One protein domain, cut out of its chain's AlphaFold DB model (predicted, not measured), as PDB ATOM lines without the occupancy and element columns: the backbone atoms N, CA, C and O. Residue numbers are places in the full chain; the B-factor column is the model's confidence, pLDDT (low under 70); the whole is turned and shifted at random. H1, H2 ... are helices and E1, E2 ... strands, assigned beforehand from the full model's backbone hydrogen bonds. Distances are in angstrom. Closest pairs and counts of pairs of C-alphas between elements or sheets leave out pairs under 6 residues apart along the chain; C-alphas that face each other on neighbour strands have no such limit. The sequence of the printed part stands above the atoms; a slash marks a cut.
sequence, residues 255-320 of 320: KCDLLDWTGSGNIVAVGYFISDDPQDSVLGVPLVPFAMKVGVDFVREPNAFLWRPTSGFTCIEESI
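This is residues 255 to 320 of the 320 residues of an uncharacterized protein of Cannabis sativa (UniProt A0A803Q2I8). A strongly twisted three-strand sheet, E1 - E2 - E3, makes a wall; across from it stands the small hairpin E4 and E5, with the short helix H1 between. The printed part has 66 residues, with five named strands and one named helix in the order E1 E2 E3 E4 E5 H1; strands hold 30 of the 34 residues in named elements, and the class is mostly strand. Both sheets are antiparallel. The whole is compact, radius of gyration of the C-alphas 11.5 A, spanning 29 by 25 by 21 A.

Start at E2, residues 267 to 275, which bends by 61 degrees at residue 270. With E1, residues 255 to 259, and E3, residues 293 to 299, it forms a meander, each strand the antiparallel neighbour of the one before; find N 256 and O 271 at 2.8 A, N 272 and O 295 at 2.8 A. H1, residues 316 to 319, is on this sheet, height 8.0 A. In the hairpin of E4, residues 305 to 310, and E5, residues 313 to 315, N 310 and O 313 are 2.9 A apart.

Find C-alpha 255 at (19.152, 13.178, -52.882), where E1 begins; E2 spans 20.7 A, E3 16.2 A. H1 ends at C-alpha 319, (30.037, 1.604, -49.549).

The printed part has no cut; E2 to E3 is a long link. Residues 312, 319 and 320 have pLDDT under 70.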
ATOM      1  N   LYS A 255      18.166  13.683 -51.925       83.19
ATOM      2  CA  LYS A 255      19.152  13.178 -52.882       83.19
ATOM      3  C   LYS A 255      20.227  14.227 -53.156       83.19
ATOM      4  O   LYS A 255      19.908  15.394 -53.379       83.19
ATOM      5  N   CYS A 256      21.480  13.799 -53.178       84.19
ATOM      6  CA  CYS A 256      22.638  14.633 -53.452       84.19
ATOM      7  C   CYS A 256      23.594  13.950 -54.435       84.19
ATOM      8  O   CYS A 256      23.751  12.728 -54.440       84.19
ATOM      9  N   ASP A 257      24.247  14.766 -55.259       86.31
ATOM     10  CA  ASP A 257      25.318  14.321 -56.143       86.31
ATOM     11  C   ASP A 257      26.655  14.438 -55.400       86.31
ATOM     12  O   ASP A 257      27.002  15.501 -54.875       86.31
ATOM     13  N   LEU A 258      27.405  13.339 -55.342       85.12
ATOM     14  CA  LEU A 258      28.741  13.277 -54.761       85.12
ATOM     15  C   LEU A 258      29.770  13.614 -55.835       85.12
ATOM     16  O   LEU A 258      29.823  12.972 -56.884       85.12
ATOM     17  N   LEU A 259      30.591  14.623 -55.557       86.00
ATOM     18  CA  LEU A 259      31.630  15.103 -56.460       86.00
ATOM     19  C   LEU A 259      32.995  14.529 -56.083       86.00
ATOM     20  O   LEU A 259      33.281  14.303 -54.907       86.00
ATOM     21  N   ASP A 260      33.845  14.339 -57.087       81.94
ATOM     22  CA  ASP A 260      35.236  13.947 -56.889       81.94
ATOM     23  C   ASP A 260      35.999  15.000 -56.066       81.94
ATOM     24  O   ASP A 260      36.081  16.183 -56.422       81.94
ATOM     25  N   TRP A 261      36.600  14.551 -54.966       74.62
ATOM     26  CA  TRP A 261      37.333  15.400 -54.033       74.62
ATOM     27  C   TRP A 261      38.623  15.983 -54.625       74.62
ATOM     28  O   TRP A 261      39.139  16.965 -54.091       74.62
ATOM     29  N   THR A 262      39.133  15.434 -55.737       77.06
ATOM     30  CA  THR A 262      40.315  15.986 -56.425       77.06
ATOM     31  C   THR A 262      40.044  17.326 -57.127       77.06
ATOM     32  O   THR A 262      40.978  17.974 -57.602       77.06
ATOM     33  N   GLY A 263      38.783  17.778 -57.165       72.44
ATOM     34  CA  GLY A 263      38.386  19.063 -57.746       72.44
ATOM     35  C   GLY A 263      38.090  19.008 -59.246       72.44
ATOM     36  O   GLY A 263      37.931  20.057 -59.868       72.44
ATOM     37  N   SER A 264      37.983  17.810 -59.830       76.00
ATOM     38  CA  SER A 264      37.599  17.613 -61.236       76.00
ATOM     39  C   SER A 264      36.158  18.053 -61.536       76.00
ATOM     40  O   SER A 264      35.826  18.337 -62.685       76.00
ATOM     41  N   GLY A 265      35.305  18.143 -60.507       78.19
ATOM     42  CA  GLY A 265      33.890  18.502 -60.639       78.19
ATOM     43  C   GLY A 265      33.026  17.387 -61.238       78.19
ATOM     44  O   GLY A 265      31.846  17.610 -61.502       78.19
ATOM     45  N   ASN A 266      33.593  16.196 -61.441       84.00
ATOM     46  CA  ASN A 266      32.862  15.026 -61.911       84.00
ATOM     47  C   ASN A 266      32.001  14.440 -60.789       84.00
ATOM     48  O   ASN A 266      32.405  14.411 -59.626       84.00
ATOM     49  N   ILE A 267      30.812  13.955 -61.151       84.62
ATOM     50  CA  ILE A 267      29.902  13.271 -60.227       84.62
ATOM     51  C   ILE A 267      30.325  11.804 -60.133       84.62
ATOM     52  O   ILE A 267      30.108  11.042 -61.078       84.62
ATOM     53  N   VAL A 268      30.888  11.413 -58.991       86.12
ATOM     54  CA  VAL A 268      31.399  10.056 -58.733       86.12
ATOM     55  C   VAL A 268      30.308   9.101 -58.249       86.12
ATOM     56  O   VAL A 268      30.354   7.905 -58.537       86.12
ATOM     57  N   ALA A 269      29.286   9.619 -57.566       85.38
ATOM     58  CA  ALA A 269      28.146   8.843 -57.085       85.38
ATOM     59  C   ALA A 269      26.933   9.739 -56.804       85.38
ATOM     60  O   ALA A 269      27.043  10.960 -56.743       85.38
ATOM     61  N   VAL A 270      25.770   9.124 -56.633       86.44
ATOM     62  CA  VAL A 270      24.533   9.771 -56.190       86.44
ATOM     63  C   VAL A 270      24.101   9.097 -54.897       86.44
ATOM     64  O   VAL A 270      24.116   7.868 -54.793       86.44
ATOM     65  N   GLY A 271      23.730   9.899 -53.910       88.06
ATOM     66  CA  GLY A 271      23.352   9.433 -52.587       88.06
ATOM     67  C   GLY A 271      22.233  10.259 -51.983       88.06
ATOM     68  O   GLY A 271      21.580  11.044 -52.669       88.06
ATOM     69  N   TYR A 272      22.021  10.096 -50.685       86.12
ATOM     70  CA  TYR A 272      21.084  10.895 -49.912       86.12
ATOM     71  C   TYR A 272      21.673  11.289 -48.563       86.12
ATOM     72  O   TYR A 272      22.430  10.547 -47.933       86.12
ATOM     73  N   PHE A 273      21.318  12.482 -48.101       83.31
ATOM     74  CA  PHE A 273      21.791  12.997 -46.824       83.31
ATOM     75  C   PHE A 273      21.173  12.234 -45.642       83.31
ATOM     76  O   PHE A 273      19.959  12.019 -45.600       83.31
ATOM     77  N   ILE A 274      22.002  11.855 -44.664       81.06
ATOM     78  CA  ILE A 274      21.582  11.123 -43.459       81.06
ATOM     79  C   ILE A 274      21.651  12.014 -42.217       81.06
ATOM     80  O   ILE A 274      20.669  12.084 -41.478       81.06
ATOM     81  N   SER A 275      22.799  12.647 -41.959       80.19
ATOM     82  CA  SER A 275      23.037  13.437 -40.742       80.19
ATOM     83  C   SER A 275      24.258  14.350 -40.885       80.19
ATOM     84  O   SER A 275      25.234  13.987 -41.542       80.19
ATOM     85  N   ASP A 276      24.226  15.508 -40.236       80.81
ATOM     86  CA  ASP A 276      25.356  16.414 -40.002       80.81
ATOM     87  C   ASP A 276      25.684  16.552 -38.502       80.81
ATOM     88  O   ASP A 276      26.500  17.394 -38.122       80.81
ATOM     89  N   ASP A 277      25.079  15.714 -37.648       78.50
ATOM     90  CA  ASP A 277      25.316  15.716 -36.202       78.50
ATOM     91  C   ASP A 277      26.750  15.249 -35.887       78.50
ATOM     92  O   ASP A 277      27.080  14.088 -36.144       78.50
ATOM     93  N   PRO A 278      27.604  16.089 -35.268       75.62
ATOM     94  CA  PRO A 278      28.974  15.725 -34.903       75.62
ATOM     95  C   PRO A 278      29.097  14.509 -33.967       75.62
ATOM     96  O   PRO A 278      30.196  13.976 -33.814       75.62
ATOM     97  N   GLN A 279      28.010  14.087 -33.308       75.94
ATOM     98  CA  GLN A 279      27.980  12.887 -32.461       75.94
ATOM     99  C   GLN A 279      27.665  11.595 -33.229       75.94
ATOM    100  O   GLN A 279      27.857  10.504 -32.685       75.94
ATOM    101  N   ASP A 280      27.199  11.685 -34.479       79.75
ATOM    102  CA  ASP A 280      26.989  10.508 -35.319       79.75
ATOM    103  C   ASP A 280      28.337   9.970 -35.836       79.75
ATOM    104  O   ASP A 280      29.342  10.680 -35.944       79.75
ATOM    105  N   SER A 281      28.369   8.676 -36.146       79.50
ATOM    106  CA  SER A 281      29.564   7.989 -36.623       79.50
ATOM    107  C   SER A 281      29.299   7.191 -37.894       79.50
ATOM    108  O   SER A 281      28.194   6.701 -38.157       79.50
ATOM    109  N   VAL A 282      30.352   7.054 -38.695       76.62
ATOM    110  CA  VAL A 282      30.418   6.130 -39.829       76.62
ATOM    111  C   VAL A 282      31.438   5.064 -39.454       76.62
ATOM    112  O   VAL A 282      32.602   5.381 -39.223       76.62
ATOM    113  N   LEU A 283      30.990   3.810 -39.317       71.81
ATOM    114  CA  LEU A 283      31.836   2.661 -38.952       71.81
ATOM    115  C   LEU A 283      32.661   2.878 -37.665       71.81
ATOM    116  O   LEU A 283      33.820   2.480 -37.574       71.81
ATOM    117  N   GLY A 284      32.065   3.535 -36.663       72.75
ATOM    118  CA  GLY A 284      32.710   3.816 -35.375       72.75
ATOM    119  C   GLY A 284      33.649   5.029 -35.370       72.75
ATOM    120  O   GLY A 284      34.231   5.336 -34.332       72.75
ATOM    121  N   VAL A 285      33.778   5.747 -36.491       78.00
ATOM    122  CA  VAL A 285      34.531   7.004 -36.580       78.00
ATOM    123  C   VAL A 285      33.558   8.190 -36.505       78.00
ATOM    124  O   VAL A 285      32.678   8.285 -37.364       78.00
ATOM    125  N   PRO A 286      33.681   9.098 -35.516       81.25
ATOM    126  CA  PRO A 286      32.779  10.241 -35.379       81.25
ATOM    127  C   PRO A 286      32.978  11.267 -36.499       81.25
ATOM    128  O   PRO A 286      34.089  11.426 -37.038       81.25
ATOM    129  N   LEU A 287      31.900  11.980 -36.827       81.31
ATOM    130  CA  LEU A 287      31.929  13.086 -37.777       81.31
ATOM    131  C   LEU A 287      32.776  14.245 -37.228       81.31
ATOM    132  O   LEU A 287      32.672  14.653 -36.074       81.31
ATOM    133  N   VAL A 288      33.665  14.771 -38.070       77.56
ATOM    134  CA  VAL A 288      34.435  15.988 -37.767       77.56
ATOM    135  C   VAL A 288      33.586  17.234 -38.054       77.56
ATOM    136  O   VAL A 288      32.633  17.141 -38.828       77.56
ATOM    137  N   PRO A 289      33.907  18.412 -37.478       76.31
ATOM    138  CA  PRO A 289      33.185  19.644 -37.785       76.31
ATOM    139  C   PRO A 289      33.088  19.878 -39.299       76.31
ATOM    140  O   PRO A 289      34.096  19.778 -39.998       76.31
ATOM    141  N   PHE A 290      31.882  20.194 -39.783       75.38
ATOM    142  CA  PHE A 290      31.537  20.372 -41.204       75.38
ATOM    143  C   PHE A 290      31.536  19.100 -42.075       75.38
ATOM    144  O   PHE A 290      31.381  19.211 -43.291       75.38
ATOM    145  N   ALA A 291      31.676  17.902 -41.498       79.75
ATOM    146  CA  ALA A 291      31.446  16.651 -42.220       79.75
ATOM    147  C   ALA A 291      29.968  16.248 -42.181       79.75
ATOM    148  O   ALA A 291      29.280  16.454 -41.185       79.75
ATOM    149  N   MET A 292      29.506  15.626 -43.263       83.19
ATOM    150  CA  MET A 292      28.147  15.104 -43.394       83.19
ATOM    151  C   MET A 292      28.197  13.601 -43.659       83.19
ATOM    152  O   MET A 292      29.068  13.115 -44.384       83.19
ATOM    153  N   LYS A 293      27.238  12.868 -43.099       85.19
ATOM    154  CA  LYS A 293      26.988  11.458 -43.382       85.19
ATOM    155  C   LYS A 293      25.983  11.345 -44.517       85.19
ATOM    156  O   LYS A 293      24.885  11.901 -44.454       85.19
ATOM    157  N   VAL A 294      26.369  10.603 -45.544       85.69
ATOM    158  CA  VAL A 294      25.597  10.405 -46.772       85.69
ATOM    159  C   VAL A 294      25.500   8.904 -47.034       85.69
ATOM    160  O   VAL A 294      26.489   8.194 -46.861       85.69
ATOM    161  N   GLY A 295      24.315   8.421 -47.406       84.38
ATOM    162  CA  GLY A 295      24.113   7.064 -47.924       84.38
ATOM    163  C   GLY A 295      24.279   7.062 -49.438       84.38
ATOM    164  O   GLY A 295      23.859   8.018 -50.085       84.38
ATOM    165  N   VAL A 296      24.908   6.038 -50.007       85.12
ATOM    166  CA  VAL A 296      25.174   5.955 -51.451       85.12
ATOM    167  C   VAL A 296      24.132   5.049 -52.107       85.12
ATOM    168  O   VAL A 296      24.004   3.893 -51.727       85.12
ATOM    169  N   ASP A 297      23.393   5.570 -53.092       83.69
ATOM    170  CA  ASP A 297      22.379   4.808 -53.843       83.69
ATOM    171  C   ASP A 297      22.960   4.222 -55.139       83.69
ATOM    172  O   ASP A 297      22.630   3.109 -55.543       83.69
ATOM    173  N   PHE A 298      23.783   5.005 -55.846       82.75
ATOM    174  CA  PHE A 298      24.310   4.638 -57.158       82.75
ATOM    175  C   PHE A 298      25.721   5.182 -57.364       82.75
ATOM    176  O   PHE A 298      25.955   6.386 -57.257       82.75
ATOM    177  N   VAL A 299      26.652   4.308 -57.739       85.69
ATOM    178  CA  VAL A 299      28.045   4.667 -58.020       85.69
ATOM    179  C   VAL A 299      28.265   4.771 -59.527       85.69
ATOM    180  O   VAL A 299      27.947   3.854 -60.280       85.69
ATOM    181  N   ARG A 300      28.810   5.910 -59.972       85.19
ATOM    182  CA  ARG A 300      29.198   6.143 -61.373       85.19
ATOM    183  C   ARG A 300      30.651   5.767 -61.626       85.19
ATOM    184  O   ARG A 300      30.961   5.234 -62.686       85.19
ATOM    185  N   GLU A 301      31.518   6.035 -60.654       83.50
ATOM    186  CA  GLU A 301      32.950   5.751 -60.719       83.50
ATOM    187  C   GLU A 301      33.351   4.810 -59.570       83.50
ATOM    188  O   GLU A 301      33.608   5.272 -58.459       83.50
ATOM    189  N   PRO A 302      33.410   3.486 -59.813       79.38
ATOM    190  CA  PRO A 302      33.612   2.488 -58.756       79.38
ATOM    191  C   PRO A 302      34.932   2.639 -57.990       79.38
ATOM    192  O   PRO A 302      34.984   2.488 -56.771       79.38
ATOM    193  N   ASN A 303      35.986   3.042 -58.704       81.62
ATOM    194  CA  ASN A 303      37.336   3.211 -58.166       81.62
ATOM    195  C   ASN A 303      37.583   4.592 -57.530       81.62
ATOM    196  O   ASN A 303      38.733   4.930 -57.245       81.62
ATOM    197  N   ALA A 304      36.551   5.425 -57.349       82.00
ATOM    198  CA  ALA A 304      36.721   6.724 -56.706       82.00
ATOM    199  C   ALA A 304      37.063   6.546 -55.216       82.00
ATOM    200  O   ALA A 304      36.375   5.828 -54.485       82.00
ATOM    201  N   PHE A 305      38.129   7.212 -54.763       80.50
ATOM    202  CA  PHE A 305      38.600   7.127 -53.380       80.50
ATOM    203  C   PHE A 305      37.660   7.844 -52.410       80.50
ATOM    204  O   PHE A 305      37.204   8.960 -52.672       80.50
ATOM    205  N   LEU A 306      37.436   7.239 -51.242       79.06
ATOM    206  CA  LEU A 306      36.723   7.894 -50.147       79.06
ATOM    207  C   LEU A 306      37.569   9.032 -49.559       79.06
ATOM    208  O   LEU A 306      38.766   8.872 -49.331       79.06
ATOM    209  N   TRP A 307      36.931  10.160 -49.228       75.81
ATOM    210  CA  TRP A 307      37.598  11.298 -48.575       75.81
ATOM    211  C   TRP A 307      38.281  10.907 -47.253       75.81
ATOM    212  O   TRP A 307      39.321  11.459 -46.890       75.81
ATOM    213  N   ARG A 308      37.715   9.922 -46.542       77.75
ATOM    214  CA  ARG A 308      38.278   9.355 -45.314       77.75
ATOM    215  C   ARG A 308      38.163   7.822 -45.328       77.75
ATOM    216  O   ARG A 308      37.159   7.295 -44.847       77.75
ATOM    217  N   PRO A 309      39.155   7.101 -45.877       75.38
ATOM    218  CA  PRO A 309      39.125   5.645 -45.922       75.38
ATOM    219  C   PRO A 309      39.246   5.050 -44.512       75.38
ATOM    220  O   PRO A 309      39.933   5.590 -43.643       75.38
ATOM    221  N   THR A 310      38.572   3.926 -44.293       72.56
ATOM    222  CA  THR A 310      38.642   3.124 -43.059       72.56
ATOM    223  C   THR A 310      39.230   1.756 -43.408       72.56
ATOM    224  O   THR A 310      39.277   1.385 -44.576       72.56
ATOM    225  N   SER A 311      39.675   0.965 -42.430       71.00
ATOM    226  CA  SER A 311      40.327  -0.336 -42.677       71.00
ATOM    227  C   SER A 311      39.501  -1.351 -43.485       71.00
ATOM    228  O   SER A 311      40.065  -2.348 -43.920       71.00
ATOM    229  N   GLY A 312      38.193  -1.125 -43.667       66.75
ATOM    230  CA  GLY A 312      37.311  -1.953 -44.497       66.75
ATOM    231  C   GLY A 312      36.709  -1.262 -45.727       66.75
ATOM    232  O   GLY A 312      35.954  -1.918 -46.426       66.75
ATOM    233  N   PHE A 313      36.991   0.029 -45.963       75.81
ATOM    234  CA  PHE A 313      36.423   0.803 -47.078       75.81
ATOM    235  C   PHE A 313      37.445   1.832 -47.576       75.81
ATOM    236  O   PHE A 313      37.827   2.758 -46.853       75.81
ATOM    237  N   THR A 314      37.878   1.678 -48.819       75.94
ATOM    238  CA  THR A 314      38.858   2.515 -49.520       75.94
ATOM    239  C   THR A 314      38.265   3.187 -50.757       75.94
ATOM    240  O   THR A 314      38.610   4.339 -51.042       75.94
ATOM    241  N   CYS A 315      37.322   2.518 -51.424       80.50
ATOM    242  CA  CYS A 315      36.644   3.003 -52.623       80.50
ATOM    243  C   CYS A 315      35.137   3.166 -52.389       80.50
ATOM    244  O   CYS A 315      34.554   2.537 -51.507       80.50
ATOM    245  N   ILE A 316      34.494   4.018 -53.188       80.25
ATOM    246  CA  ILE A 316      33.063   4.310 -53.051       80.25
ATOM    247  C   ILE A 316      32.169   3.105 -53.388       80.25
ATOM    248  O   ILE A 316      31.093   2.976 -52.813       80.25
ATOM    249  N   GLU A 317      32.615   2.190 -54.256       79.19
ATOM    250  CA  GLU A 317      31.892   0.943 -54.558       79.19
ATOM    251  C   GLU A 317      31.717   0.056 -53.323       79.19
ATOM    252  O   GLU A 317      30.678  -0.574 -53.161       79.19
ATOM    253  N   GLU A 318      32.692   0.060 -52.415       76.25
ATOM    254  CA  GLU A 318      32.636  -0.760 -51.205       76.25
ATOM    255  C   GLU A 318      31.546  -0.269 -50.245       76.25
ATOM    256  O   GLU A 318      31.180  -1.014 -49.351       76.25
ATOM    257  N   SER A 319      31.026   0.956 -50.426       68.25
ATOM    258  CA  SER A 319      30.037   1.604 -49.549       68.25
ATOM    259  C   SER A 319      28.561   1.358 -49.903       68.25
ATOM    260  O   SER A 319      27.698   1.896 -49.203       68.25
ATOM    261  N   ILE A 320      28.283   0.571 -50.953       66.12
ATOM    262  CA  ILE A 320      26.934   0.108 -51.341       66.12
ATOM    263  C   ILE A 320      26.589  -1.201 -50.620       66.12
ATOM    264  O   ILE A 320      27.435  -2.121 -50.606       66.12
TER     265      ILE A 320